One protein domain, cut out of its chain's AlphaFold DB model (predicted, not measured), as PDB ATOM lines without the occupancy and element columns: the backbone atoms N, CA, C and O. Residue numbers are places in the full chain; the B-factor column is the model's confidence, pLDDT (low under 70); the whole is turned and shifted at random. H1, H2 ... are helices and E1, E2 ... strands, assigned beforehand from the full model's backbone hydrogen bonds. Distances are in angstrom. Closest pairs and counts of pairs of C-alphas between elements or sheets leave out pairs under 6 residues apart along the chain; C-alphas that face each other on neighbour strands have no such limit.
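This is residues 44 to 207 of the 225 residues of an uncharacterized protein of Verrucomicrobia bacterium LW23 (UniProt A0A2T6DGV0). A small closed barrel of five strands, E2, E3, E6, E9 and E7, makes the core, with H4 packed across its outside and the hairpin of E4 and E5 packed on E2, E3 and E6. H1 and H3 pack at one end of the long axis; at the opposite end residues 166 to 171, between E7 and E8, stick out. The printed part has 164 residues with five named helices and nine named strands, in the order E1 E2 E3 H1 H2 E4 E5 H3 E6 H4 E7 E8 E9 H5, class mixed. The barrel is mixed, with E6 and E9 parallel; E4 and E5 are an antiparallel sheet. The whole is compact, with a radius of gyration of the C-alphas of 16.4 A, and elongated, spanning 55 by 31 by 27 A.

E1, residues 44 to 46, and E2, residues 49 to 68, form a hairpin, N 44 and O 51 being 3.0 A apart. E3, residues 80 to 85, completes a meander, each strand the antiparallel neighbour of the one before; N 64 and O 83 are 2.7 A apart. H1, residues 87 to 90, is on the barrel, outside it, at a height over the sheet of 7.2 A. H2, residues 92 to 95, is not on the barrel. E4, residues 99 to 103, and E5, residues 106 to 110, form a hairpin, with N 101 and O 108 3.0 A apart. H3, residues 118 to 124, touches H1, the closest C-alphas, Gly 87 and His 124, being 5.7 A apart. E6, residues 125 to 132, is antiparallel to E3, with N 82 and O 128 3.0 A apart. H4, residues 135 to 143, is outside the barrel at a height over the sheet of 7.0 A. E7, residues 149 to 161, is antiparallel to E2, N 52 and O 158 being 2.8 A apart, and forms a hairpin with E8, residues 174 to 176, N 159 and O 175 being 2.8 A apart. E9, residues 190 to 200, is parallel to E6, N 131 and O 192 being 2.8 A apart, and antiparallel to E7, N 151 and O 198 being 2.9 A apart. H4 is only just over E9, with 3 C-alphas on it. H5, residues 202 to 205, is over E7. Every O i to N i+4 pair is within hydrogen-bond range in H3 and H4; H1, H2 and H5 are too short for one.

E1 begins at C-alpha 44 (3.358, 40.289, 23.219). E2, 19.8 A long, bends by 139 degrees at residue 62. E6 is 21.0 A, E7 32.7 A and E9 21.4 A long. H5 ends at C-alpha 205 (21.123, 50.367, -3.549).

The C-alphas farthest apart, of Lys 167 and Ala 207, are 57.0 A apart. The printed part has no cut. The links E2 to E3, E7 to E8 and E8 to E9 are long. Residues 163 to 171, 181 to 188 and 205 to 207 have pLDDT under 70.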
ATOM      1  N   TRP A  44       4.198  41.303  23.852       92.62
ATOM      2  CA  TRP A  44       3.358  40.289  23.219       92.62
ATOM      3  C   TRP A  44       3.927  38.899  23.448       92.62
ATOM      4  O   TRP A  44       5.102  38.727  23.768       92.62
ATOM      5  N   THR A  45       3.082  37.892  23.279       89.56
ATOM      6  CA  THR A  45       3.482  36.491  23.360       89.56
ATOM      7  C   THR A  45       3.380  35.841  21.991       89.56
ATOM      8  O   THR A  45       2.472  36.111  21.206       89.56
ATOM      9  N   LYS A  46       4.345  34.979  21.684       85.19
ATOM     10  CA  LYS A  46       4.328  34.127  20.495       85.19
ATOM     11  C   LYS A  46       4.966  32.799  20.867       85.19
ATOM     12  O   LYS A  46       6.093  32.769  21.360       85.19
ATOM     13  N   LEU A  47       4.244  31.705  20.619       82.81
ATOM     14  CA  LEU A  47       4.616  30.371  21.100       82.81
ATOM     15  C   LEU A  47       4.807  30.392  22.630       82.81
ATOM     16  O   LEU A  47       3.914  30.815  23.358       82.81
ATOM     17  N   ASN A  48       5.983  29.980  23.101       85.69
ATOM     18  CA  ASN A  48       6.351  29.889  24.512       85.69
ATOM     19  C   ASN A  48       7.255  31.048  24.952       85.69
ATOM     20  O   ASN A  48       8.046  30.880  25.883       85.69
ATOM     21  N   PHE A  49       7.188  32.183  24.254       88.50
ATOM     22  CA  PHE A  49       8.048  33.337  24.484       88.50
ATOM     23  C   PHE A  49       7.241  34.627  24.611       88.50
ATOM     24  O   PHE A  49       6.282  34.859  23.870       88.50
ATOM     25  N   THR A  50       7.687  35.480  25.526       91.88
ATOM     26  CA  THR A  50       7.220  36.849  25.715       91.88
ATOM     27  C   THR A  50       8.281  37.799  25.179       91.88
ATOM     28  O   THR A  50       9.447  37.725  25.568       91.88
ATOM     29  N   PHE A  51       7.861  38.702  24.307       93.75
ATOM     30  CA  PHE A  51       8.686  39.714  23.669       93.75
ATOM     31  C   PHE A  51       8.334  41.073  24.256       93.75
ATOM     32  O   PHE A  51       7.153  41.385  24.397       93.75
ATOM     33  N   ARG A  52       9.345  41.882  24.564       94.69
ATOM     34  CA  ARG A  52       9.191  43.297  24.902       94.69
ATOM     35  C   ARG A  52       9.936  44.121  23.864       94.69
ATOM     36  O   ARG A  52      11.137  43.921  23.683       94.69
ATOM     37  N   ALA A  53       9.237  45.036  23.199       93.88
ATOM     38  CA  ALA A  53       9.889  45.995  22.318       93.88
ATOM     39  C   ALA A  53      10.792  46.924  23.139       93.88
ATOM     40  O   ALA A  53      10.431  47.359  24.231       93.88
ATOM     41  N   LEU A  54      11.981  47.193  22.616       90.81
ATOM     42  CA  LEU A  54      12.939  48.127  23.201       90.81
ATOM     43  C   LEU A  54      13.005  49.394  22.354       90.81
ATOM     44  O   LEU A  54      12.922  50.494  22.894       90.81
ATOM     45  N   GLN A  55      13.086  49.240  21.032       88.00
ATOM     46  CA  GLN A  55      13.190  50.351  20.092       88.00
ATOM     47  C   GLN A  55      12.794  49.911  18.679       88.00
ATOM     48  O   GLN A  55      12.998  48.748  18.331       88.00
ATOM     49  N   ASP A  56      12.259  50.818  17.864       89.62
ATOM     50  CA  ASP A  56      12.115  50.581  16.425       89.62
ATOM     51  C   ASP A  56      13.485  50.569  15.731       89.62
ATOM     52  O   ASP A  56      14.416  51.268  16.132       89.62
ATOM     53  N   PHE A  57      13.618  49.741  14.699       87.81
ATOM     54  CA  PHE A  57      14.882  49.530  14.006       87.81
ATOM     55  C   PHE A  57      14.674  49.402  12.502       87.81
ATOM     56  O   PHE A  57      13.812  48.644  12.050       87.81
ATOM     57  N   GLU A  58      15.506  50.097  11.731       92.75
ATOM     58  CA  GLU A  58      15.573  49.980  10.279       92.75
ATOM     59  C   GLU A  58      17.026  49.997   9.806       92.75
ATOM     60  O   GLU A  58      17.858  50.775  10.290       92.75
ATOM     61  N   LEU A  59      17.326  49.132   8.838       92.19
ATOM     62  CA  LEU A  59      18.641  49.060   8.222       92.19
ATOM     63  C   LEU A  59      18.541  48.618   6.761       92.19
ATOM     64  O   LEU A  59      17.833  47.670   6.412       92.19
ATOM     65  N   GLN A  60      19.342  49.272   5.925       94.44
ATOM     66  CA  GLN A  60      19.764  48.748   4.635       94.44
ATOM     67  C   GLN A  60      21.226  48.311   4.756       94.44
ATOM     68  O   GLN A  60      22.060  49.080   5.227       94.44
ATOM     69  N   ALA A  61      21.548  47.081   4.368       95.56
ATOM     70  CA  ALA A  61      22.898  46.538   4.501       95.56
ATOM     71  C   ALA A  61      23.162  45.405   3.508       95.56
ATOM     72  O   ALA A  61      22.242  44.719   3.055       95.56
ATOM     73  N   ARG A  62      24.441  45.175   3.207       96.94
ATOM     74  CA  ARG A  62      24.894  43.989   2.487       96.94
ATOM     75  C   ARG A  62      25.036  42.815   3.446       96.94
ATOM     76  O   ARG A  62      25.591  42.945   4.534       96.94
ATOM     77  N   VAL A  63      24.594  41.650   2.997       97.69
ATOM     78  CA  VAL A  63      24.768  40.380   3.698       97.69
ATOM     79  C   VAL A  63      26.202  39.894   3.529       97.69
ATOM     80  O   VAL A  63      26.636  39.559   2.429       97.69
ATOM     81  N   LEU A  64      26.936  39.845   4.632       97.75
ATOM     82  CA  LEU A  64      28.322  39.386   4.717       97.75
ATOM     83  C   LEU A  64      28.432  37.921   5.145       97.75
ATOM     84  O   LEU A  64      29.481  37.304   4.989       97.75
ATOM     85  N   GLY A  65      27.353  37.357   5.679       97.62
ATOM     86  CA  GLY A  65      27.278  35.973   6.120       97.62
ATOM     87  C   GLY A  65      25.854  35.605   6.515       97.62
ATOM     88  O   GLY A  65      25.063  36.472   6.898       97.62
ATOM     89  N   VAL A  66      25.536  34.315   6.401       98.00
ATOM     90  CA  VAL A  66      24.262  33.749   6.854       98.00
ATOM     91  C   VAL A  66      24.538  32.493   7.672       98.00
ATOM     92  O   VAL A  66      25.021  31.498   7.131       98.00
ATOM     93  N   ALA A  67      24.155  32.508   8.948       96.88
ATOM     94  CA  ALA A  67      24.154  31.332   9.811       96.88
ATOM     95  C   ALA A  67      22.711  30.903  10.093       96.88
ATOM     96  O   ALA A  67      21.862  31.726  10.425       96.88
ATOM     97  N   ARG A  68      22.419  29.607   9.939       95.69
ATOM     98  CA  ARG A  68      21.087  29.028  10.168       95.69
ATOM     99  C   ARG A  68      21.153  28.056  11.338       95.69
ATOM    100  O   ARG A  68      22.058  27.227  11.386       95.69
ATOM    101  N   TYR A  69      20.179  28.138  12.236       93.25
ATOM    102  CA  TYR A  69      20.138  27.359  13.471       93.25
ATOM    103  C   TYR A  69      18.841  26.559  13.565       93.25
ATOM    104  O   TYR A  69      17.768  27.045  13.205       93.25
ATOM    105  N   THR A  70      18.938  25.327  14.066       88.44
ATOM    106  CA  THR A  70      17.786  24.419  14.217       88.44
ATOM    107  C   THR A  70      17.723  23.710  15.569       88.44
ATOM    108  O   THR A  70      16.753  23.003  15.817       88.44
ATOM    109  N   SER A  71      18.747  23.832  16.420       78.56
ATOM    110  CA  SER A  71      18.957  22.901  17.540       78.56
ATOM    111  C   SER A  71      19.184  23.535  18.912       78.56
ATOM    112  O   SER A  71      19.166  22.805  19.899       78.56
ATOM    113  N   ASP A  72      19.420  24.843  19.009       79.00
ATOM    114  CA  ASP A  72      19.545  25.538  20.298       79.00
ATOM    115  C   ASP A  72      18.186  26.114  20.754       79.00
ATOM    116  O   ASP A  72      17.180  26.043  20.040       79.00
ATOM    117  N   ILE A  73      18.124  26.633  21.985       75.31
ATOM    118  CA  ILE A  73      16.865  27.144  22.553       75.31
ATOM    119  C   ILE A  73      16.401  28.406  21.814       75.31
ATOM    120  O   ILE A  73      15.202  28.613  21.617       75.31
ATOM    121  N   GLU A  74      17.361  29.207  21.354       80.69
ATOM    122  CA  GLU A  74      17.168  30.408  20.558       80.69
ATOM    123  C   GLU A  74      16.584  30.088  19.175       80.69
ATOM    124  O   GLU A  74      15.778  30.864  18.672       80.69
ATOM    125  N   ALA A  75      16.928  28.955  18.548       84.12
ATOM    126  CA  ALA A  75      16.533  28.602  17.178       84.12
ATOM    127  C   ALA A  75      15.019  28.479  17.008       84.12
ATOM    128  O   ALA A  75      14.508  28.702  15.911       84.12
ATOM    129  N   ALA A  76      14.295  28.181  18.090       84.50
ATOM    130  CA  ALA A  76      12.838  28.146  18.087       84.50
ATOM    131  C   ALA A  76      12.208  29.512  17.746       84.50
ATOM    132  O   ALA A  76      11.085  29.558  17.243       84.50
ATOM    133  N   VAL A  77      12.915  30.616  18.014       89.81
ATOM    134  CA  VAL A  77      12.451  31.989  17.742       89.81
ATOM    135  C   VAL A  77      13.351  32.761  16.785       89.81
ATOM    136  O   VAL A  77      12.853  33.610  16.058       89.81
ATOM    137  N   CYS A  78      14.644  32.458  16.747       94.38
ATOM    138  CA  CYS A  78      15.662  33.122  15.946       94.38
ATOM    139  C   CYS A  78      16.395  32.088  15.074       94.38
ATOM    140  O   CYS A  78      17.471  31.606  15.451       94.38
ATOM    141  N   PRO A  79      15.807  31.696  13.931       95.50
ATOM    142  CA  PRO A  79      16.334  30.626  13.087       95.50
ATOM    143  C   PRO A  79      17.534  31.054  12.230       95.50
ATOM    144  O   PRO A  79      18.212  30.193  11.664       95.50
ATOM    145  N   VAL A  80      17.783  32.359  12.088       97.06
ATOM    146  CA  VAL A  80      18.822  32.902  11.207       97.06
ATOM    147  C   VAL A  80      19.544  34.058  11.892       97.06
ATOM    148  O   VAL A  80      18.898  34.940  12.452       97.06
ATOM    149  N   ASP A  81      20.869  34.072  11.778       97.31
ATOM    150  CA  ASP A  81      21.692  35.245  12.062       97.31
ATOM    151  C   ASP A  81      22.322  35.749  10.762       97.31
ATOM    152  O   ASP A  81      22.824  34.960   9.949       97.31
ATOM    153  N   PHE A  82      22.371  37.067  10.594       98.12
ATOM    154  CA  PHE A  82      23.108  37.697   9.503       98.12
ATOM    155  C   PHE A  82      24.332  38.429  10.031       98.12
ATOM    156  O   PHE A  82      24.217  39.268  10.920       98.12
ATOM    157  N   ALA A  83      25.488  38.179   9.417       97.12
ATOM    158  CA  ALA A  83      26.564  39.157   9.438       97.12
ATOM    159  C   ALA A  83      26.229  40.212   8.379       97.12
ATOM    160  O   ALA A  83      26.033  39.874   7.210       97.12
ATOM    161  N   LEU A  84      26.121  41.473   8.781       96.56
ATOM    162  CA  LEU A  84      25.680  42.581   7.937       96.56
ATOM    163  C   LEU A  84      26.744  43.666   7.875       96.56
ATOM    164  O   LEU A  84      27.426  43.920   8.863       96.56
ATOM    165  N   GLY A  85      26.865  44.298   6.711       95.25
ATOM    166  CA  GLY A  85      27.771  45.407   6.447       95.25
ATOM    167  C   GLY A  85      27.038  46.553   5.778       95.25
ATOM    168  O   GLY A  85      26.411  46.377   4.736       95.25
ATOM    169  N   TRP A  86      27.131  47.738   6.352       93.88
ATOM    170  CA  TRP A  86      26.656  48.984   5.750       93.88
ATOM    171  C   TRP A  86      27.861  49.924   5.604       93.88
ATOM    172  O   TRP A  86      28.997  49.516   5.862       93.88
ATOM    173  N   GLY A  87      27.691  51.171   5.163       92.06
ATOM    174  CA  GLY A  87      28.855  52.055   5.108       92.06
ATOM    175  C   GLY A  87      29.960  51.544   4.156       92.06
ATOM    176  O   GLY A  87      29.676  50.925   3.125       92.06
ATOM    177  N   PRO A  88      31.242  51.693   4.540       92.69
ATOM    178  CA  PRO A  88      32.370  51.074   3.849       92.69
ATOM    179  C   PRO A  88      32.291  49.546   3.739       92.69
ATOM    180  O   PRO A  88      32.759  49.001   2.741       92.69
ATOM    181  N   MET A  89      31.694  48.864   4.723       94.94
ATOM    182  CA  MET A  89      31.536  47.403   4.749       94.94
ATOM    183  C   MET A  89      30.394  46.907   3.851       94.94
ATOM    184  O   MET A  89      30.243  45.704   3.670       94.94
ATOM    185  N   ALA A  90      29.618  47.799   3.230       94.94
ATOM    186  CA  ALA A  90      28.675  47.429   2.175       94.94
ATOM    187  C   ALA A  90      29.349  47.238   0.808       94.94
ATOM    188  O   ALA A  90      28.701  46.795  -0.142       94.94
ATOM    189  N   ARG A  91      30.620  47.628   0.666       92.44
ATOM    190  CA  ARG A  91      31.245  47.813  -0.644       92.44
ATOM    191  C   ARG A  91      32.064  46.590  -1.075       92.44
ATOM    192  O   ARG A  91      32.983  46.200  -0.346       92.44
ATOM    193  N   PRO A  92      31.786  45.972  -2.240       91.06
ATOM    194  CA  PRO A  92      32.495  44.768  -2.684       91.06
ATOM    195  C   PRO A  92      34.021  44.928  -2.761       91.06
ATOM    196  O   PRO A  92      34.768  44.007  -2.427       91.06
ATOM    197  N   GLU A  93      34.511  46.106  -3.150       93.00
ATOM    198  CA  GLU A  93      35.939  46.406  -3.247       93.00
ATOM    199  C   GLU A  93      36.642  46.503  -1.889       93.00
ATOM    200  O   GLU A  93      37.850  46.286  -1.829       93.00
ATOM    201  N   VAL A  94      35.902  46.774  -0.810       94.56
ATOM    202  CA  VAL A  94      36.391  46.669   0.571       94.56
ATOM    203  C   VAL A  94      36.327  45.213   1.021       94.56
ATOM    204  O   VAL A  94      37.328  44.663   1.482       94.56
ATOM    205  N   LEU A  95      35.174  44.567   0.830       94.25
ATOM    206  CA  LEU A  95      34.894  43.220   1.330       94.25
ATOM    207  C   LEU A  95      35.830  42.144   0.782       94.25
ATOM    208  O   LEU A  95      36.162  41.217   1.511       94.25
ATOM    209  N   LYS A  96      36.342  42.286  -0.448       95.06
ATOM    210  CA  LYS A  96      37.313  41.337  -1.030       95.06
ATOM    211  C   LYS A  96      38.613  41.185  -0.221       95.06
ATOM    212  O   LYS A  96      39.386  40.267  -0.475       95.06
ATOM    213  N   HIS A  97      38.886  42.105   0.708       96.62
ATOM    214  CA  HIS A  97      40.051  42.064   1.593       96.62
ATOM    215  C   HIS A  97      39.779  41.386   2.942       96.62
ATOM    216  O   HIS A  97      40.707  41.278   3.749       96.62
ATOM    217  N   PHE A  98      38.546  40.950   3.202       96.69
ATOM    218  CA  PHE A  98      38.132  40.346   4.463       96.69
ATOM    219  C   PHE A  98      37.657  38.910   4.257       96.69
ATOM    220  O   PHE A  98      36.899  38.613   3.336       96.69
ATOM    221  N   THR A  99      38.061  38.029   5.165       97.00
ATOM    222  CA  THR A  99      37.401  36.737   5.370       97.00
ATOM    223  C   THR A  99      36.420  36.907   6.516       97.00
ATOM    224  O   THR A  99      36.823  37.361   7.584       97.00
ATOM    225  N   ILE A 100      35.152  36.554   6.303       96.00
ATOM    226  CA  ILE A 100      34.094  36.645   7.316       96.00
ATOM    227  C   ILE A 100      33.544  35.248   7.574       96.00
ATOM    228  O   ILE A 100      33.282  34.493   6.637       96.00
ATOM    229  N   SER A 101      33.377  34.901   8.844       95.69
ATOM    230  CA  SER A 101      32.806  33.630   9.284       95.69
ATOM    231  C   SER A 101      31.789  33.855  10.401       95.69
ATOM    232  O   SER A 101      31.777  34.904  11.044       95.69
ATOM    233  N   GLN A 102      30.907  32.881  10.621       94.94
ATOM    234  CA  GLN A 102      29.917  32.907  11.697       94.94
ATOM    235  C   GLN A 102      29.871  31.564  12.422       94.94
ATOM    236  O   GLN A 102      30.072  30.512  11.815       94.94
ATOM    237  N   GLY A 103      29.576  31.606  13.718       89.81
ATOM    238  CA  GLY A 103      29.414  30.425  14.558       89.81
ATOM    239  C   GLY A 103      29.018  30.800  15.981       89.81
ATOM    240  O   GLY A 103      29.315  31.897  16.440       89.81
ATOM    241  N   ASN A 104      28.336  29.890  16.682       89.12
ATOM    242  CA  ASN A 104      27.896  30.076  18.071       89.12
ATOM    243  C   ASN A 104      27.141  31.393  18.333       89.12
ATOM    244  O   ASN A 104      27.286  31.947  19.417       89.12
ATOM    245  N   ARG A 105      26.343  31.884  17.371       90.81
ATOM    246  CA  ARG A 105      25.628  33.173  17.455       90.81
ATOM    247  C   ARG A 105      26.542  34.413  17.374       90.81
ATOM    248  O   ARG A 105      26.159  35.496  17.799       90.81
ATOM    249  N   TRP A 106      27.736  34.272  16.800       90.06
ATOM    250  CA  TRP A 106      28.704  35.353  16.585       90.06
ATOM    251  C   TRP A 106      29.190  35.397  15.138       90.06
ATOM    252  O   TRP A 106      29.071  34.415  14.399       90.06
ATOM    253  N   TYR A 107      29.794  36.526  14.762       93.00
ATOM    254  CA  TYR A 107      30.597  36.640  13.548       93.00
ATOM    255  C   TYR A 107      32.042  37.008  13.877       93.00
ATOM    256  O   TYR A 107      32.327  37.627  14.904       93.00
ATOM    257  N   TYR A 108      32.940  36.638  12.974       94.00
ATOM    258  CA  TYR A 108      34.363  36.922  13.041       94.00
ATOM    259  C   TYR A 108      34.820  37.448  11.688       94.00
ATOM    260  O   TYR A 108      34.278  37.072  10.644       94.00
ATOM    261  N   TRP A 109      35.833  38.306  11.704       95.25
ATOM    262  CA  TRP A 109      36.463  38.799  10.492       95.25
ATOM    263  C   TRP A 109      37.981  38.787  10.634       95.25
ATOM    264  O   TRP A 109      38.528  39.024  11.710       95.25
ATOM    265  N   GLU A 110      38.661  38.543   9.521       95.88
ATOM    266  CA  GLU A 110      40.116  38.573   9.426       95.88
ATOM    267  C   GLU A 110      40.543  39.311   8.156       95.88
ATOM    268  O   GLU A 110      39.898  39.212   7.110       95.88
ATOM    269  N   SER A 111      41.660  40.038   8.223       96.31
ATOM    270  CA  SER A 111      42.283  40.649   7.049       96.31
ATOM    271  C   SER A 111      43.792  40.764   7.221       96.31
ATOM    272  O   SER A 111      44.277  41.238   8.244       96.31
ATOM    273  N   LYS A 112      44.551  40.378   6.187       94.75
ATOM    274  CA  LYS A 112      46.017  40.540   6.166       94.75
ATOM    275  C   LYS A 112      46.444  41.995   5.958       94.75
ATOM    276  O   LYS A 112      47.511  42.392   6.413       94.75
ATOM    277  N   ARG A 113      45.654  42.762   5.202       93.81
ATOM    278  CA  ARG A 113      45.893  44.175   4.868       93.81
ATOM    279  C   ARG A 113      44.535  44.865   4.739       93.81
ATOM    280  O   ARG A 113      44.016  44.938   3.622       93.81
ATOM    281  N   PRO A 114      43.936  45.297   5.860       93.06
ATOM    282  CA  PRO A 114      42.607  45.881   5.828       93.06
ATOM    283  C   PRO A 114      42.653  47.231   5.087       93.06
ATOM    284  O   PRO A 114      43.497  48.071   5.403       93.06
ATOM    285  N   PRO A 115      41.777  47.457   4.089       94.56
ATOM    286  CA  PRO A 115      41.735  48.698   3.311       94.56
ATOM    287  C   PRO A 115      41.065  49.855   4.072       94.56
ATOM    288  O   PRO A 115      41.070  50.986   3.595       94.56
ATOM    289  N   ILE A 116      40.479  49.570   5.240       95.00
ATOM    290  CA  ILE A 116      39.899  50.534   6.177       95.00
ATOM    291  C   ILE A 116      40.401  50.237   7.601       95.00
ATOM    292  O   ILE A 116      40.759  49.092   7.885       95.00
ATOM    293  N   PRO A 117      40.431  51.222   8.517       95.25
ATOM    294  CA  PRO A 117      40.822  50.982   9.904       95.25
ATOM    295  C   PRO A 117      39.939  49.916  10.583       95.25
ATOM    296  O   PRO A 117      38.729  49.921  10.368       95.25
ATOM    297  N   PRO A 118      40.476  49.058  11.474       91.81
ATOM    298  CA  PRO A 118      39.680  48.070  12.218       91.81
ATOM    299  C   PRO A 118      38.461  48.652  12.943       91.81
ATOM    300  O   PRO A 118      37.402  48.032  12.978       91.81
ATOM    301  N   ARG A 119      38.583  49.876  13.473       89.62
ATOM    302  CA  ARG A 119      37.463  50.591  14.101       89.62
ATOM    303  C   ARG A 119      36.312  50.841  13.125       89.62
ATOM    304  O   ARG A 119      35.158  50.729  13.516       89.62
ATOM    305  N   GLU A 120      36.615  51.141  11.864       90.94
ATOM    306  CA  GLU A 120      35.598  51.335  10.829       90.94
ATOM    307  C   GLU A 120      34.893  50.028  10.478       90.94
ATOM    308  O   GLU A 120      33.704  50.068  10.190       90.94
ATOM    309  N   VAL A 121      35.583  48.883  10.550       91.94
ATOM    310  CA  VAL A 121      34.952  47.561  10.394       91.94
ATOM    311  C   VAL A 121      33.908  47.365  11.491       91.94
ATOM    312  O   VAL A 121      32.740  47.168  11.189       91.94
ATOM    313  N   VAL A 122      34.297  47.527  12.761       88.31
ATOM    314  CA  VAL A 122      33.390  47.366  13.914       88.31
ATOM    315  C   VAL A 122      32.202  48.328  13.843       88.31
ATOM    316  O   VAL A 122      31.069  47.929  14.074       88.31
ATOM    317  N   LEU A 123      32.434  49.588  13.465       87.69
ATOM    318  CA  LEU A 123      31.363  50.573  13.330       87.69
ATOM    319  C   LEU A 123      30.459  50.349  12.119       87.69
ATOM    320  O   LEU A 123      29.420  50.999  12.034       87.69
ATOM    321  N   HIS A 124      30.834  49.503  11.165       92.06
ATOM    322  CA  HIS A 124      30.089  49.327   9.921       92.06
ATOM    323  C   HIS A 124      29.678  47.888   9.634       92.06
ATOM    324  O   HIS A 124      29.103  47.625   8.578       92.06
ATOM    325  N   SER A 125      29.912  46.969  10.568       93.19
ATOM    326  CA  SER A 125      29.392  45.614  10.488       93.19
ATOM    327  C   SER A 125      28.981  45.057  11.840       93.19
ATOM    328  O   SER A 125      29.596  45.345  12.863       93.19
ATOM    329  N   ALA A 126      27.964  44.203  11.831       92.25
ATOM    330  CA  ALA A 126      27.452  43.543  13.025       92.25
ATOM    331  C   ALA A 126      26.877  42.164  12.694       92.25
ATOM    332  O   ALA A 126      26.512  41.886  11.549       92.25
ATOM    333  N   ASN A 127      26.776  41.316  13.715       94.19
ATOM    334  CA  ASN A 127      25.975  40.101  13.665       94.19
ATOM    335  C   ASN A 127      24.612  40.390  14.293       94.19
ATOM    336  O   ASN A 127      24.554  40.728  15.472       94.19
ATOM    337  N   MET A 128      23.539  40.226  13.527       95.81
ATOM    338  CA  MET A 128      22.176  40.494  13.982       95.81
ATOM    339  C   MET A 128      21.353  39.209  14.019       95.81
ATOM    340  O   MET A 128      21.400  38.391  13.094       95.81
ATOM    341  N   HIS A 129      20.593  39.048  15.100       96.62
ATOM    342  CA  HIS A 129      19.738  37.898  15.367       96.62
ATOM    343  C   HIS A 129      18.331  38.160  14.833       96.62
ATOM    344  O   HIS A 129      17.619  39.037  15.329       96.62
ATOM    345  N   MET A 130      17.923  37.408  13.811       97.56
ATOM    346  CA  MET A 130      16.722  37.703  13.032       97.56
ATOM    347  C   MET A 130      15.540  36.837  13.485       97.56
ATOM    348  O   MET A 130      15.438  35.654  13.151       97.56
ATOM    349  N   ILE A 131      14.608  37.447  14.216       97.31
ATOM    350  CA  ILE A 131      13.368  36.820  14.683       97.31
ATOM    351  C   ILE A 131      12.238  37.158  13.702       97.31
ATOM    352  O   ILE A 131      11.829  38.317  13.614       97.31
ATOM    353  N   PRO A 132      11.671  36.187  12.966       97.31
ATOM    354  CA  PRO A 132      10.591  36.467  12.030       97.31
ATOM    355  C   PRO A 132       9.276  36.792  12.746       97.31
ATOM    356  O   PRO A 132       8.778  36.011  13.569       97.31
ATOM    357  N   SER A 133       8.631  37.895  12.359       96.56
ATOM    358  CA  SER A 133       7.280  38.227  12.835       96.56
ATOM    359  C   SER A 133       6.217  37.245  12.340       96.56
ATOM    360  O   SER A 133       5.353  36.817  13.109       96.56
ATOM    361  N   THR A 134       6.337  36.775  11.097       96.06
ATOM    362  CA  THR A 134       5.375  35.882  10.434       96.06
ATOM    363  C   THR A 134       6.075  34.729   9.699       96.06
ATOM    364  O   THR A 134       7.266  34.837   9.399       96.06
ATOM    365  N   PRO A 135       5.361  33.641   9.342       96.06
ATOM    366  CA  PRO A 135       5.923  32.572   8.508       96.06
ATOM    367  C   PRO A 135       6.442  33.052   7.142       96.06
ATOM    368  O   PRO A 135       7.407  32.505   6.617       96.06
ATOM    369  N   SER A 136       5.842  34.103   6.570       97.94
ATOM    370  CA  SER A 136       6.323  34.695   5.314       97.94
ATOM    371  C   SER A 136       7.685  35.374   5.492       97.94
ATOM    372  O   SER A 136       8.577  35.183   4.666       97.94
ATOM    373  N   ILE A 137       7.879  36.115   6.590       98.25
ATOM    374  CA  ILE A 137       9.182  36.712   6.918       98.25
ATOM    375  C   ILE A 137      10.225  35.628   7.211       98.25
ATOM    376  O   ILE A 137      11.358  35.758   6.760       98.25
ATOM    377  N   ASP A 138       9.851  34.539   7.887       97.38
ATOM    378  CA  ASP A 138      10.744  33.394   8.124       97.38
ATOM    379  C   ASP A 138      11.259  32.783   6.812       97.38
ATOM    380  O   ASP A 138      12.465  32.629   6.617       97.38
ATOM    381  N   ALA A 139      10.353  32.505   5.870       97.62
ATOM    382  CA  ALA A 139      10.722  31.991   4.556       97.62
ATOM    383  C   ALA A 139      11.653  32.958   3.800       97.62
ATOM    384  O   ALA A 139      12.657  32.526   3.230       97.62
ATOM    385  N   LYS A 140      11.369  34.268   3.847       98.19
ATOM    386  CA  LYS A 140      12.231  35.294   3.243       98.19
ATOM    387  C   LYS A 140      13.618  35.312   3.878       98.19
ATOM    388  O   LYS A 140      14.592  35.197   3.141       98.19
ATOM    389  N   LEU A 141      13.724  35.376   5.207       98.38
ATOM    390  CA  LEU A 141      15.005  35.343   5.927       98.38
ATOM    391  C   LEU A 141      15.835  34.118   5.531       98.38
ATOM    392  O   LEU A 141      17.019  34.237   5.230       98.38
ATOM    393  N   LYS A 142      15.201  32.944   5.458       97.06
ATOM    394  CA  LYS A 142      15.868  31.697   5.062       97.06
ATOM    395  C   LYS A 142      16.333  31.691   3.605       97.06
ATOM    396  O   LYS A 142      17.282  30.966   3.309       97.06
ATOM    397  N   SER A 143      15.712  32.477   2.724       97.81
ATOM    398  CA  SER A 143      16.097  32.601   1.310       97.81
ATOM    399  C   SER A 143      17.260  33.569   1.057       97.81
ATOM    400  O   SER A 143      17.918  33.470   0.021       97.81
ATOM    401  N   ILE A 144      17.539  34.477   2.000       98.31
ATOM    402  CA  ILE A 144      18.629  35.447   1.870       98.31
ATOM    403  C   ILE A 144      19.982  34.732   1.785       98.31
ATOM    404  O   ILE A 144      20.248  33.737   2.470       98.31
ATOM    405  N   SER A 145      20.836  35.259   0.914       97.06
ATOM    406  CA  SER A 145      22.150  34.722   0.585       97.06
ATOM    407  C   SER A 145      23.240  35.783   0.714       97.06
ATOM    408  O   SER A 145      22.982  36.985   0.645       97.06
ATOM    409  N   TYR A 146      24.478  35.313   0.880       96.44
ATOM    410  CA  TYR A 146      25.671  36.158   0.903       96.44
ATOM    411  C   TYR A 146      25.714  37.119  -0.295       96.44
ATOM    412  O   TYR A 146      25.374  36.752  -1.419       96.44
ATOM    413  N   GLY A 147      26.166  38.344  -0.043       94.75
ATOM    414  CA  GLY A 147      26.375  39.376  -1.047       94.75
ATOM    415  C   GLY A 147      25.124  40.172  -1.410       94.75
ATOM    416  O   GLY A 147      25.270  41.249  -1.980       94.75
ATOM    417  N   GLN A 148      23.918  39.715  -1.062       96.06
ATOM    418  CA  GLN A 148      22.696  40.465  -1.353       96.06
ATOM    419  C   GLN A 148      22.633  41.764  -0.546       96.06
ATOM    420  O   GLN A 148      23.001  41.791   0.629       96.06
ATOM    421  N   MET A 149      22.136  42.831  -1.171       96.00
ATOM    422  CA  MET A 149      21.691  44.016  -0.446       96.00
ATOM    423  C   MET A 149      20.273  43.766   0.058       96.00
ATOM    424  O   MET A 149      19.404  43.348  -0.708       96.00
ATOM    425  N   ILE A 150      20.032  44.013   1.338       96.69
ATOM    426  CA  ILE A 150      18.711  43.885   1.946       96.69
ATOM    427  C   ILE A 150      18.308  45.195   2.608       96.69
ATOM    428  O   ILE A 150      19.163  45.950   3.071       96.69
ATOM    429  N   ARG A 151      17.001  45.430   2.682       96.25
ATOM    430  CA  ARG A 151      16.384  46.457   3.522       96.25
ATOM    431  C   ARG A 151      15.372  45.773   4.423       96.25
ATOM    432  O   ARG A 151      14.590  44.932   3.970       96.25
ATOM    433  N   PHE A 152      15.411  46.084   5.709       96.19
ATOM    434  CA  PHE A 152      14.483  45.508   6.669       96.19
ATOM    435  C   PHE A 152      14.148  46.492   7.781       96.19
ATOM    436  O   PHE A 152      14.937  47.375   8.114       96.19
ATOM    437  N   SER A 153      12.969  46.298   8.363       95.88
ATOM    438  CA  SER A 153      12.497  47.069   9.506       95.88
ATOM    439  C   SER A 153      11.819  46.163  10.527       95.88
ATOM    440  O   SER A 153      11.315  45.079  10.200       95.88
ATOM    441  N   GLY A 154      11.787  46.621  11.770       94.88
ATOM    442  CA  GLY A 154      11.198  45.888  12.875       94.88
ATOM    443  C   GLY A 154      11.517  46.537  14.212       94.88
ATOM    444  O   GLY A 154      11.558  47.762  14.316       94.88
ATOM    445  N   LYS A 155      11.744  45.709  15.235       93.88
ATOM    446  CA  LYS A 155      11.985  46.172  16.609       93.88
ATOM    447  C   LYS A 155      13.181  45.466  17.228       93.88
ATOM    448  O   LYS A 155      13.265  44.242  17.146       93.88
ATOM    449  N   LEU A 156      14.051  46.211  17.907       93.50
ATOM    450  CA  LEU A 156      14.952  45.637  18.905       93.50
ATOM    451  C   LEU A 156      14.101  45.094  20.051       93.50
ATOM    452  O   LEU A 156      13.190  45.783  20.524       93.50
ATOM    453  N   VAL A 157      14.369  43.865  20.490       94.19
ATOM    454  CA  VAL A 157      13.533  43.189  21.490       94.19
ATOM    455  C   VAL A 157      14.327  42.591  22.642       94.19
ATOM    456  O   VAL A 157      15.472  42.166  22.516       94.19
ATOM    457  N   GLU A 158      13.661  42.503  23.785       93.81
ATOM    458  CA  GLU A 158      13.959  41.507  24.803       93.81
ATOM    459  C   GLU A 158      13.015  40.316  24.627       93.81
ATOM    460  O   GLU A 158      11.813  40.495  24.443       93.81
ATOM    461  N   VAL A 159      13.549  39.104  24.743       92.81
ATOM    462  CA  VAL A 159      12.799  37.852  24.687       92.81
ATOM    463  C   VAL A 159      12.968  37.106  26.005       92.81
ATOM    464  O   VAL A 159      14.072  36.950  26.521       92.81
ATOM    465  N   THR A 160      11.867  36.617  26.556       90.88
ATOM    466  CA  THR A 160      11.843  35.780  27.761       90.88
ATOM    467  C   THR A 160      11.018  34.536  27.497       90.88
ATOM    468  O   THR A 160      10.050  34.580  26.739       90.88
ATOM    469  N   ARG A 161      11.384  33.402  28.097       86.31
ATOM    470  CA  ARG A 161      10.593  32.174  27.958       86.31
ATOM    471  C   ARG A 161       9.416  32.195  28.933       86.31
ATOM    472  O   ARG A 161       9.610  32.388  30.128       86.31
ATOM    473  N   THR A 162       8.205  31.972  28.426       72.31
ATOM    474  CA  THR A 162       6.948  32.035  29.191       72.31
ATOM    475  C   THR A 162       6.662  30.743  29.962       72.31
ATOM    476  O   THR A 162       6.011  30.792  31.000       72.31
ATOM    477  N   ILE A 163       7.153  29.583  29.497       66.56
ATOM    478  CA  ILE A 163       7.005  28.315  30.235       66.56
ATOM    479  C   ILE A 163       8.056  28.257  31.359       66.56
ATOM    480  O   ILE A 163       9.256  28.252  31.037       66.56
ATOM    481  N   PRO A 164       7.639  28.153  32.642       58.12
ATOM    482  CA  PRO A 164       8.544  27.923  33.761       58.12
ATOM    483  C   PRO A 164       9.400  26.682  33.519       58.12
ATOM    484  O   PRO A 164       8.970  25.735  32.866       58.12
ATOM    485  N   ALA A 165      10.609  26.654  34.066       56.97
ATOM    486  CA  ALA A 165      11.357  25.411  34.193       56.97
ATOM    487  C   ALA A 165      10.436  24.311  34.755       56.97
ATOM    488  O   ALA A 165       9.860  24.492  35.831       56.97
ATOM    489  N   GLU A 166      10.229  23.212  34.022       53.16
ATOM    490  CA  GLU A 166       9.390  22.107  34.498       53.16
ATOM    491  C   GLU A 166       9.893  21.673  35.870       53.16
ATOM    492  O   GLU A 166      11.039  21.253  35.955       53.16
ATOM    493  N   LYS A 167       9.074  21.781  36.928       47.25
ATOM    494  CA  LYS A 167       9.343  21.255  38.287       47.25
ATOM    495  C   LYS A 167      10.847  21.137  38.632       47.25
ATOM    496  O   LYS A 167      11.345  20.042  38.887       47.25
ATOM    497  N   GLY A 168      11.574  22.257  38.599       51.66
ATOM    498  CA  GLY A 168      12.996  22.308  38.971       51.66
ATOM    499  C   GLY A 168      14.014  21.895  37.896       51.66
ATOM    500  O   GLY A 168      15.179  21.700  38.225       51.66
ATOM    501  N   ARG A 169      13.628  21.774  36.621       53.19
ATOM    502  CA  ARG A 169      14.531  21.518  35.486       53.19
ATOM    503  C   ARG A 169      14.537  22.704  34.525       53.19
ATOM    504  O   ARG A 169      13.658  22.850  33.678       53.19
ATOM    505  N   GLY A 170      15.553  23.550  34.675       57.91
ATOM    506  CA  GLY A 170      15.859  24.666  33.777       57.91
ATOM    507  C   GLY A 170      16.056  25.989  34.515       57.91
ATOM    508  O   GLY A 170      15.399  26.265  35.514       57.91
ATOM    509  N   SER A 171      16.962  26.821  34.015       62.78
ATOM    510  CA  SER A 171      17.086  28.209  34.460       62.78
ATOM    511  C   SER A 171      16.070  29.084  33.717       62.78
ATOM    512  O   SER A 171      15.737  28.779  32.567       62.78
ATOM    513  N   PRO A 172      15.586  30.185  34.323       73.25
ATOM    514  CA  PRO A 172      14.920  31.246  33.578       73.25
ATOM    515  C   PRO A 172      15.787  31.656  32.383       73.25
ATOM    516  O   PRO A 172      16.987  31.880  32.539       73.25
ATOM    517  N   TRP A 173      15.189  31.734  31.196       84.62
ATOM    518  CA  TRP A 173      15.882  32.152  29.979       84.62
ATOM    519  C   TRP A 173      15.391  33.539  29.564       84.62
ATOM    520  O   TRP A 173      14.181  33.784  29.473       84.62
ATOM    521  N   ARG A 174      16.347  34.441  29.343       89.12
ATOM    522  CA  ARG A 174      16.143  35.828  28.930       89.12
ATOM    523  C   ARG A 174      17.259  36.213  27.971       89.12
ATOM    524  O   ARG A 174      18.426  35.976  28.271       89.12
ATOM    525  N   TRP A 175      16.891  36.848  26.869       90.38
ATOM    526  CA  TRP A 175      17.815  37.342  25.858       90.38
ATOM    527  C   TRP A 175      17.445  38.781  25.514       90.38
ATOM    528  O   TRP A 175      16.295  39.067  25.194       90.38
ATOM    529  N   VAL A 176      18.391  39.704  25.667       89.69
ATOM    530  CA  VAL A 176      18.147  41.148  25.568       89.69
ATOM    531  C   VAL A 176      18.986  41.696  24.428       89.69
ATOM    532  O   VAL A 176      20.187  41.438  24.395       89.69
ATOM    533  N   SER A 177      18.356  42.421  23.501       86.75
ATOM    534  CA  SER A 177      19.077  43.102  22.426       86.75
ATOM    535  C   SER A 177      20.001  44.161  23.004       86.75
ATOM    536  O   SER A 177      19.587  44.902  23.903       86.75
ATOM    537  N   SER A 178      21.193  44.320  22.423       82.25
ATOM    538  CA  SER A 178      21.888  45.594  22.579       82.25
ATOM    539  C   SER A 178      21.051  46.720  21.959       82.25
ATOM    540  O   SER A 178      20.311  46.513  20.992       82.25
ATOM    541  N   THR A 179      21.134  47.900  22.570       74.44
ATOM    542  CA  THR A 179      20.563  49.165  22.074       74.44
ATOM    543  C   THR A 179      21.654  50.210  21.824       74.44
ATOM    544  O   THR A 179      21.357  51.338  21.433       74.44
ATOM    545  N   SER A 180      22.919  49.837  22.038       71.94
ATOM    546  CA  SER A 180      24.092  50.689  21.885       71.94
ATOM    547  C   SER A 180      25.056  50.051  20.895       71.94
ATOM    548  O   SER A 180      25.370  48.869  20.943       71.94
ATOM    549  N   ARG A 181      25.558  50.877  19.987       64.69
ATOM    550  CA  ARG A 181      26.417  50.440  18.887       64.69
ATOM    551  C   ARG A 181      27.889  50.297  19.276       64.69
ATOM    552  O   ARG A 181      28.688  49.784  18.501       64.69
ATOM    553  N   GLU A 182      28.263  50.830  20.433       56.88
ATOM    554  CA  GLU A 182      29.646  50.812  20.920       56.88
ATOM    555  C   GLU A 182      29.908  49.635  21.873       56.88
ATOM    556  O   GLU A 182      31.036  49.447  22.329       56.88
ATOM    557  N   ASP A 183      28.883  48.825  22.147       60.12
ATOM    558  CA  ASP A 183      28.989  47.675  23.034       60.12
ATOM    559  C   ASP A 183      29.842  46.581  22.373       60.12
ATOM    560  O   ASP A 183      29.672  46.241  21.202       60.12
ATOM    561  N   MET A 184      30.764  45.991  23.134       55.28
ATOM    562  CA  MET A 184      31.592  44.868  22.690       55.28
ATOM    563  C   MET A 184      31.459  43.700  23.673       55.28
ATOM    564  O   MET A 184      31.477  43.901  24.886       55.28
ATOM    565  N   GLY A 185      31.385  42.468  23.160       53.09
ATOM    566  CA  GLY A 185      31.371  41.243  23.970       53.09
ATOM    567  C   GLY A 185      29.976  40.647  24.194       53.09
ATOM    568  O   GLY A 185      29.034  40.931  23.463       53.09
ATOM    569  N   HIS A 186      29.837  39.766  25.192       48.25
ATOM    570  CA  HIS A 186      28.581  39.058  25.484       48.25
ATOM    571  C   HIS A 186      27.424  40.041  25.742       48.25
ATOM    572  O   HIS A 186      27.433  40.748  26.744       48.25
ATOM    573  N   GLY A 187      26.424  40.050  24.853       56.97
ATOM    574  CA  GLY A 187      25.271  40.959  24.927       56.97
ATOM    575  C   GLY A 187      25.334  42.177  23.999       56.97
ATOM    576  O   GLY A 187      24.432  43.002  24.063       56.97
ATOM    577  N   SER A 188      26.347  42.286  23.128       65.31
ATOM    578  CA  SER A 188      26.472  43.390  22.162       65.31
ATOM    579  C   SER A 188      25.654  43.220  20.879       65.31
ATOM    580  O   SER A 188      25.574  44.151  20.089       65.31
ATOM    581  N   CYS A 189      25.094  42.037  20.617       82.31
ATOM    582  CA  CYS A 189      24.389  41.777  19.364       82.31
ATOM    583  C   CYS A 189      22.951  42.304  19.407       82.31
ATOM    584  O   CYS A 189      22.245  42.176  20.415       82.31
ATOM    585  N   GLU A 190      22.485  42.840  18.284       88.75
ATOM    586  CA  GLU A 190      21.095  43.230  18.118       88.75
ATOM    587  C   GLU A 190      20.199  41.999  17.930       88.75
ATOM    588  O   GLU A 190      20.479  41.107  17.124       88.75
ATOM    589  N   ILE A 191      19.083  41.968  18.660       93.56
ATOM    590  CA  ILE A 191      18.022  40.970  18.510       93.56
ATOM    591  C   ILE A 191      16.812  41.662  17.918       93.56
ATOM    592  O   ILE A 191      16.195  42.515  18.558       93.56
ATOM    593  N   ILE A 192      16.464  41.273  16.698       95.44
ATOM    594  CA  ILE A 192      15.544  42.033  15.866       95.44
ATOM    595  C   ILE A 192      14.310  41.196  15.571       95.44
ATOM    596  O   ILE A 192      14.380  40.163  14.909       95.44
ATOM    597  N   TYR A 193      13.154  41.677  16.016       96.50
ATOM    598  CA  TYR A 193      11.859  41.193  15.567       96.50
ATOM    599  C   TYR A 193      11.527  41.825  14.216       96.50
ATOM    600  O   TYR A 193      11.149  42.992  14.143       96.50
ATOM    601  N   VAL A 194      11.714  41.063  13.141       97.81
ATOM    602  CA  VAL A 194      11.651  41.530  11.752       97.81
ATOM    603  C   VAL A 194      10.207  41.566  11.267       97.81
ATOM    604  O   VAL A 194       9.540  40.532  11.179       97.81
ATOM    605  N   GLU A 195       9.732  42.749  10.893       96.69
ATOM    606  CA  GLU A 195       8.366  42.985  10.408       96.69
ATOM    607  C   GLU A 195       8.319  43.123   8.884       96.69
ATOM    608  O   GLU A 195       7.378  42.650   8.245       96.69
ATOM    609  N   LYS A 196       9.361  43.712   8.289       97.88
ATOM    610  CA  LYS A 196       9.511  43.865   6.839       97.88
ATOM    611  C   LYS A 196      10.908  43.451   6.410       97.88
ATOM    612  O   LYS A 196      11.873  43.713   7.117       97.88
ATOM    613  N   LEU A 197      10.999  42.817   5.245       98.00
ATOM    614  CA  LEU A 197      12.256  42.404   4.627       98.00
ATOM    615  C   LEU A 197      12.095  42.343   3.107       98.00
ATOM    616  O   LEU A 197      11.159  41.706   2.594       98.00
ATOM    617  N   GLU A 198      13.051  42.950   2.417       96.81
ATOM    618  CA  GLU A 198      13.190  42.925   0.968       96.81
ATOM    619  C   GLU A 198      14.659  42.844   0.541       96.81
ATOM    620  O   GLU A 198      15.560  43.307   1.243       96.81
ATOM    621  N   VAL A 199      14.890  42.232  -0.622       96.19
ATOM    622  CA  VAL A 199      16.178  42.287  -1.319       96.19
ATOM    623  C   VAL A 199      16.148  43.522  -2.207       96.19
ATOM    624  O   VAL A 199      15.254  43.653  -3.041       96.19
ATOM    625  N   VAL A 200      17.122  44.406  -2.030       92.00
ATOM    626  CA  VAL A 200      17.249  45.639  -2.807       92.00
ATOM    627  C   VAL A 200      18.090  45.340  -4.050       92.00
ATOM    628  O   VAL A 200      19.197  44.806  -3.916       92.00
ATOM    629  N   PRO A 201      17.614  45.658  -5.267       88.50
ATOM    630  CA  PRO A 201      18.436  45.565  -6.466       88.50
ATOM    631  C   PRO A 201      19.698  46.423  -6.328       88.50
ATOM    632  O   PRO A 201      19.633  47.554  -5.851       88.50
ATOM    633  N   GLU A 202      20.846  45.930  -6.794       79.19
ATOM    634  CA  GLU A 202      22.128  46.644  -6.668       79.19
ATOM    635  C   GLU A 202      22.076  48.055  -7.295       79.19
ATOM    636  O   GLU A 202      22.665  48.994  -6.770       79.19
ATOM    637  N   SER A 203      21.293  48.233  -8.365       76.06
ATOM    638  CA  SER A 203      21.058  49.530  -9.011       76.06
ATOM    639  C   SER A 203      20.285  50.529  -8.143       76.06
ATOM    640  O   SER A 203      20.516  51.728  -8.242       76.06
ATOM    641  N   GLU A 204      19.359  50.055  -7.305       75.75
ATOM    642  CA  GLU A 204      18.602  50.901  -6.371       75.75
ATOM    643  C   GLU A 204      19.438  51.201  -5.124       75.75
ATOM    644  O   GLU A 204      19.478  52.337  -4.649       75.75
ATOM    645  N   ALA A 205      20.177  50.199  -4.639       67.81
ATOM    646  CA  ALA A 205      21.123  50.367  -3.549       67.81
ATOM    647  C   ALA A 205      22.129  51.477  -3.877       67.81
ATOM    648  O   ALA A 205      22.287  52.383  -3.061       67.81
ATOM    649  N   ALA A 206      22.689  51.446  -5.099       61.94
ATOM    650  CA  ALA A 206      23.597  52.434  -5.682       61.94
ATOM    651  C   ALA A 206      23.026  53.869  -5.755       61.94
ATOM    652  O   ALA A 206      23.801  54.818  -5.751       61.94
ATOM    653  N   ALA A 207      21.701  54.043  -5.806       55.09
ATOM    654  CA  ALA A 207      21.051  55.356  -5.887       55.09
ATOM    655  C   ALA A 207      20.701  55.943  -4.503       55.09
ATOM    656  O   ALA A 207      20.727  57.155  -4.312       55.09
TER     657      ALA A 207